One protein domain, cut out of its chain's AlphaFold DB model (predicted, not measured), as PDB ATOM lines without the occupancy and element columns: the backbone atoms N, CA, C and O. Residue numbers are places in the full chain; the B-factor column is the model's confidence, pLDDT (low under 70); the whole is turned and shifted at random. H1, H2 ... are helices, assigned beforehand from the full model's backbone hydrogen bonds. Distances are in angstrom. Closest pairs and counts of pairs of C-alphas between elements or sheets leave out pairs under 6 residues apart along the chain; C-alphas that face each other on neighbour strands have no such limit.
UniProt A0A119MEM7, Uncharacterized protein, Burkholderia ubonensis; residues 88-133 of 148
ATOM      1  N   VAL A  88      48.024  13.094 -30.926       76.00
ATOM      2  CA  VAL A  88      48.872  13.558 -32.036       76.00
ATOM      3  C   VAL A  88      49.885  12.480 -32.426       76.00
ATOM      4  O   VAL A  88      50.067  12.197 -33.614       76.00
ATOM      5  N   VAL A  89      50.514  11.827 -31.446       77.19
ATOM      6  CA  VAL A  89      51.440  10.707 -31.685       77.19
ATOM      7  C   VAL A  89      50.735   9.570 -32.423       77.19
ATOM      8  O   VAL A  89      51.271   9.056 -33.410       77.19
ATOM      9  N   GLU A  90      49.535   9.196 -31.981       82.12
ATOM     10  CA  GLU A  90      48.733   8.144 -32.599       82.12
ATOM     11  C   GLU A  90      48.393   8.482 -34.055       82.12
ATOM     12  O   GLU A  90      48.590   7.647 -34.945       82.12
ATOM     13  N   GLN A  91      47.950   9.711 -34.331       82.88
ATOM     14  CA  GLN A  91      47.602  10.131 -35.688       82.88
ATOM     15  C   GLN A  91      48.816  10.137 -36.620       82.88
ATOM     16  O   GLN A  91      48.726   9.655 -37.754       82.88
ATOM     17  N   ILE A  92      49.984  10.594 -36.157       81.88
ATOM     18  CA  ILE A  92      51.195  10.551 -36.987       81.88
ATOM     19  C   ILE A  92      51.614   9.100 -37.258       81.88
ATOM     20  O   ILE A  92      52.021   8.772 -38.377       81.88
ATOM     21  N   MET A  93      51.505   8.208 -36.268       81.88
ATOM     22  CA  MET A  93      51.800   6.784 -36.457       81.88
ATOM     23  C   MET A  93      50.839   6.135 -37.458       81.88
ATOM     24  O   MET A  93      51.298   5.419 -38.351       81.88
ATOM     25  N   LYS A  94      49.537   6.443 -37.387       89.88
ATOM     26  CA  LYS A  94      48.540   6.001 -38.376       89.88
ATOM     27  C   LYS A  94      48.892   6.482 -39.778       89.88
ATOM     28  O   LYS A  94      48.951   5.671 -40.701       89.88
ATOM     29  N   LEU A  95      49.200   7.768 -39.943       90.25
ATOM     30  CA  LEU A  95      49.592   8.329 -41.238       90.25
ATOM     31  C   LEU A  95      50.848   7.652 -41.796       90.25
ATOM     32  O   LEU A  95      50.868   7.255 -42.962       90.25
ATOM     33  N   ARG A  96      51.878   7.446 -40.966       85.38
ATOM     34  CA  ARG A  96      53.094   6.723 -41.372       85.38
ATOM     35  C   ARG A  96      52.786   5.293 -41.803       85.38
ATOM     36  O   ARG A  96      53.289   4.866 -42.839       85.38
ATOM     37  N   ALA A  97      51.943   4.578 -41.060       87.25
ATOM     38  CA  ALA A  97      51.522   3.229 -41.419       87.25
ATOM     39  C   ALA A  97      50.760   3.208 -42.755       87.25
ATOM     40  O   ALA A  97      51.044   2.368 -43.607       87.25
ATOM     41  N   MET A  98      49.854   4.166 -42.986       90.56
ATOM     42  CA  MET A  98      49.107   4.291 -44.245       90.56
ATOM     43  C   MET A  98      50.018   4.563 -45.445       90.56
ATOM     44  O   MET A  98      49.817   3.984 -46.513       90.56
ATOM     45  N   VAL A  99      51.024   5.426 -45.280       90.44
ATOM     46  CA  VAL A  99      52.021   5.698 -46.325       90.44
ATOM     47  C   VAL A  99      52.878   4.459 -46.579       90.44
ATOM     48  O   VAL A  99      53.013   4.040 -47.729       90.44
ATOM     49  N   HIS A 100      53.400   3.828 -45.523       87.62
ATOM     50  CA  HIS A 100      54.234   2.626 -45.625       87.62
ATOM     51  C   HIS A 100      53.505   1.476 -46.320       87.62
ATOM     52  O   HIS A 100      54.050   0.884 -47.249       87.62
ATOM     53  N   ALA A 101      52.244   1.222 -45.960       89.62
ATOM     54  CA  ALA A 101      51.416   0.171 -46.556       89.62
ATOM     55  C   ALA A 101      51.228   0.326 -48.077       89.62
ATOM     56  O   ALA A 101      50.953  -0.651 -48.775       89.62
ATOM     57  N   ARG A 102      51.386   1.541 -48.619       90.38
ATOM     58  CA  ARG A 102      51.305   1.801 -50.065       90.38
ATOM     59  C   ARG A 102      52.626   1.563 -50.802       90.38
ATOM     60  O   ARG A 102      52.604   1.450 -52.028       90.38
ATOM     61  N   THR A 103      53.748   1.460 -50.092       93.12
ATOM     62  CA  THR A 103      55.067   1.195 -50.686       93.12
ATOM     63  C   THR A 103      55.201  -0.263 -51.157       93.12
ATOM     64  O   THR A 103      54.492  -1.140 -50.656       93.12
ATOM     65  N   PRO A 104      56.122  -0.571 -52.093       94.69
ATOM     66  CA  PRO A 104      56.414  -1.954 -52.478       94.69
ATOM     67  C   PRO A 104      56.846  -2.829 -51.295       94.69
ATOM     68  O   PRO A 104      56.406  -3.971 -51.185       94.69
ATOM     69  N   GLN A 105      57.654  -2.274 -50.386       93.12
ATOM     70  CA  GLN A 105      58.106  -2.971 -49.185       93.12
ATOM     71  C   GLN A 105      56.935  -3.286 -48.248       93.12
ATOM     72  O   GLN A 105      56.757  -4.440 -47.871       93.12
ATOM     73  N   GLY A 106      56.097  -2.295 -47.930       91.50
ATOM     74  CA  GLY A 106      54.937  -2.504 -47.060       91.50
ATOM     75  C   GLY A 106      53.947  -3.523 -47.628       91.50
ATOM     76  O   GLY A 106      53.424  -4.357 -46.892       91.50
ATOM     77  N   LYS A 107      53.743  -3.538 -48.953       93.50
ATOM     78  CA  LYS A 107      52.937  -4.576 -49.622       93.50
ATOM     79  C   LYS A 107      53.553  -5.972 -49.489       93.50
ATOM     80  O   LYS A 107      52.820  -6.932 -49.260       93.50
ATOM     81  N   ALA A 108      54.873  -6.094 -49.634       94.44
ATOM     82  CA  ALA A 108      55.573  -7.370 -49.499       94.44
ATOM     83  C   ALA A 108      55.519  -7.907 -48.060       94.44
ATOM     84  O   ALA A 108      55.238  -9.087 -47.862       94.44
ATOM     85  N   GLU A 109      55.723  -7.041 -47.065       93.88
ATOM     86  CA  GLU A 109      55.604  -7.379 -45.642       93.88
ATOM     87  C   GLU A 109      54.188  -7.851 -45.294       93.88
ATOM     88  O   GLU A 109      54.025  -8.887 -44.650       93.88
ATOM     89  N   LEU A 110      53.159  -7.147 -45.779       92.25
ATOM     90  CA  LEU A 110      51.767  -7.542 -45.580       92.25
ATOM     91  C   LEU A 110      51.466  -8.902 -46.226       92.25
ATOM     92  O   LEU A 110      50.831  -9.753 -45.607       92.25
ATOM     93  N   ALA A 111      51.936  -9.133 -47.454       93.75
ATOM     94  CA  ALA A 111      51.766 -10.418 -48.128       93.75
ATOM     95  C   ALA A 111      52.446 -11.560 -47.357       93.75
ATOM     96  O   ALA A 111      51.868 -12.632 -47.200       93.75
ATOM     97  N   GLU A 112      53.649 -11.326 -46.839       95.88
ATOM     98  CA  GLU A 112      54.373 -12.294 -46.016       95.88
ATOM     99  C   GLU A 112      53.649 -12.577 -44.692       95.88
ATOM    100  O   GLU A 112      53.540 -13.730 -44.274       95.88
ATOM    101  N   GLN A 113      53.082 -11.550 -44.059       94.19
ATOM    102  CA  GLN A 113      52.254 -11.722 -42.870       94.19
ATOM    103  C   GLN A 113      51.035 -12.608 -43.160       94.19
ATOM    104  O   GLN A 113      50.774 -13.542 -42.401       94.19
ATOM    105  N   TRP A 114      50.331 -12.379 -44.273       94.31
ATOM    106  CA  TRP A 114      49.208 -13.227 -44.684       94.31
ATOM    107  C   TRP A 114      49.627 -14.671 -44.942       94.31
ATOM    108  O   TRP A 114      48.949 -15.583 -44.482       94.31
ATOM    109  N   ARG A 115      50.778 -14.902 -45.583       95.38
ATOM    110  CA  ARG A 115      51.301 -16.266 -45.773       95.38
ATOM    111  C   ARG A 115      51.554 -16.978 -44.450       95.38
ATOM    112  O   ARG A 115      51.250 -18.160 -44.336       95.38
ATOM    113  N   ARG A 116      52.105 -16.282 -43.453       95.12
ATOM    114  CA  ARG A 116      52.342 -16.858 -42.118       95.12
ATOM    115  C   ARG A 116      51.037 -17.192 -41.410       95.12
ATOM    116  O   ARG A 116      50.942 -18.241 -40.783       95.12
ATOM    117  N   ILE A 117      50.037 -16.321 -41.532       93.19
ATOM    118  CA  ILE A 117      48.695 -16.558 -40.996       93.19
ATOM    119  C   ILE A 117      48.066 -17.783 -41.667       93.19
ATOM    120  O   ILE A 117      47.601 -18.682 -40.971       93.19
ATOM    121  N   ASP A 118      48.109 -17.867 -42.996       94.06
ATOM    122  CA  ASP A 118      47.599 -19.014 -43.752       94.06
ATOM    123  C   ASP A 118      48.330 -20.312 -43.393       94.06
ATOM    124  O   ASP A 118      47.696 -21.353 -43.218       94.06
ATOM    125  N   ALA A 119      49.654 -20.259 -43.240       95.19
ATOM    126  CA  ALA A 119      50.448 -21.397 -42.796       95.19
ATOM    127  C   ALA A 119      50.025 -21.854 -41.392       95.19
ATOM    128  O   ALA A 119      49.814 -23.043 -41.184       95.19
ATOM    129  N   ALA A 120      49.808 -20.921 -40.460       92.25
ATOM    130  CA  ALA A 120      49.312 -21.236 -39.124       92.25
ATOM    131  C   ALA A 120      47.891 -21.825 -39.152       92.25
ATOM    132  O   ALA A 120      47.584 -22.734 -38.382       92.25
ATOM    133  N   TYR A 121      47.013 -21.361 -40.047       90.44
ATOM    134  CA  TYR A 121      45.686 -21.962 -40.231       90.44
ATOM    135  C   TYR A 121      45.745 -23.397 -40.762       90.44
ATOM    136  O   TYR A 121      44.885 -24.201 -40.410       90.44
ATOM    137  N   ARG A 122      46.747 -23.720 -41.585       92.38
ATOM    138  CA  ARG A 122      46.955 -25.063 -42.151       92.38
ATOM    139  C   ARG A 122      47.785 -25.989 -41.258       92.38
ATOM    140  O   ARG A 122      47.843 -27.182 -41.530       92.38
ATOM    141  N   ASP A 123      48.434 -25.464 -40.224       95.50
ATOM    142  CA  ASP A 123      49.229 -26.254 -39.285       95.50
ATOM    143  C   ASP A 123      48.315 -27.003 -38.304       95.50
ATOM    144  O   ASP A 123      47.787 -26.438 -37.344       95.50
ATOM    145  N   GLU A 124      48.146 -28.303 -38.543       93.56
ATOM    146  CA  GLU A 124      47.302 -29.182 -37.729       93.56
ATOM    147  C   GLU A 124      47.741 -29.246 -36.261       93.56
ATOM    148  O   GLU A 124      46.893 -29.289 -35.369       93.56
ATOM    149  N   LYS A 125      49.053 -29.204 -35.980       94.12
ATOM    150  CA  LYS A 125      49.566 -29.240 -34.601       94.12
ATOM    151  C   LYS A 125      49.233 -27.942 -33.881       94.12
ATOM    152  O   LYS A 125      48.806 -27.969 -32.727       94.12
ATOM    153  N   PHE A 126      49.393 -26.814 -34.568       91.19
ATOM    154  CA  PHE A 126      49.029 -25.510 -34.032       91.19
ATOM    155  C   PHE A 126      47.515 -25.385 -33.808       91.19
ATOM    156  O   PHE A 126      47.099 -24.904 -32.754       91.19
ATOM    157  N   GLN A 127      46.678 -25.863 -34.736       92.81
ATOM    158  CA  GLN A 127      45.220 -25.869 -34.552       92.81
ATOM    159  C   GLN A 127      44.784 -26.790 -33.406       92.81
ATOM    160  O   GLN A 127      43.942 -26.394 -32.598       92.81
ATOM    161  N   ALA A 128      45.385 -27.978 -33.282       90.88
ATOM    162  CA  ALA A 128      45.119 -28.890 -32.172       90.88
ATOM    163  C   ALA A 128      45.485 -28.255 -30.824       90.88
ATOM    164  O   ALA A 128      44.685 -28.288 -29.893       90.88
ATOM    165  N   PHE A 129      46.649 -27.603 -30.733       91.06
ATOM    166  CA  PHE A 129      47.041 -26.842 -29.547       91.06
ATOM    167  C   PHE A 129      46.055 -25.704 -29.242       91.06
ATOM    168  O   PHE A 129      45.610 -25.555 -28.105       91.06
ATOM    169  N   LYS A 130      45.657 -24.932 -30.260       89.44
ATOM    170  CA  LYS A 130      44.705 -23.822 -30.117       89.44
ATOM    171  C   LYS A 130      43.345 -24.288 -29.582       89.44
ATOM    172  O   LYS A 130      42.737 -23.572 -28.791       89.44
ATOM    173  N   ALA A 131      42.888 -25.480 -29.972       87.56
ATOM    174  CA  ALA A 131      41.635 -26.074 -29.504       87.56
ATOM    175  C   ALA A 131      41.643 -26.458 -28.013       87.56
ATOM    176  O   ALA A 131      40.575 -26.571 -27.414       87.56
ATOM    177  N   LEU A 132      42.820 -26.617 -27.401       90.44
ATOM    178  CA  LEU A 132      42.951 -26.911 -25.971       90.44
ATOM    179  C   LEU A 132      42.812 -25.665 -25.086       90.44
ATOM    180  O   LEU A 132      42.652 -25.807 -23.877       90.44
ATOM    181  N   ILE A 133      42.880 -24.457 -25.656       89.06
ATOM    182  CA  ILE A 133      42.793 -23.200 -24.905       89.06
ATOM    183  C   ILE A 133      41.311 -22.836 -24.707       89.06
ATOM    184  O   ILE A 133      40.633 -22.487 -25.684       89.06
TER     185      ILE A 133
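AT A GLANCE: This is residues 88 to 133 of the 148 residues of an uncharacterized protein of Burkholderia ubonensis (UniProt A0A119MEM7). The printed part is a flat, open U of three helices: the long helix H2 makes the base, and H1 and the shorter H3 turn away from its two ends as arms on one side, with the space between the arms empty. The helices meet only at the two corners. The printed part has 46 residues, with three named helices in the order H1, H2, H3 and no named strand; the class is all helix. The whole is extended, with a radius of gyration of the C-alphas of 15.7 A, and the C-alphas span 41 by 25 by 7 A.

HOW THE PARTS SIT: Begin with H1, residues 88 to 102, and go through a tight link of one residue into H2, residues 104 to 122. Look at the corner: H1 and H2 only just touch, with 3 pairs of C-alphas within 8 A, and touch only at the corner, H1 with residues 100 to 101 alone and H2 with residues 106 to 110 alone. The closest C-alphas are those of His 100 and Gly 106, 5.4 A apart, and the lines are about perpendicular, at 86 degrees. Another tight link of one residue leads to H3, residues 124 to 131. H2, with residues 120 to 121 alone, and H3 only just touch, also with 3 pairs and only at the corner; the closest C-alphas, of Ala 120 and Phe 126, are 6.7 A apart, and the lines are about perpendicular, at 79 degrees. H1 and H3 are apart. In H2 and H3 every O i to N i+4 pair is within hydrogen-bond range; in H1, 10 of 11 are.

IN THESE COORDINATES: Find C-alpha 88 at (48.872, 13.558, -32.036); from there H1 runs 21.7 A to C-alpha 102. H2 begins at C-alpha 104, at (56.414, -1.954, -52.478), and runs 27.0 A. H3 runs 10.5 A and ends at C-alpha 131, at (41.635, -26.074, -29.504).

THE WHOLE: The two C-alphas farthest apart are those of Val 88 and Glu 124, at 43.1 A. Residues 88 to 96 and 111 to 133 stand free. The printed part has no cut, and its mean pLDDT is 90.5; no printed residue is under 70 in this model.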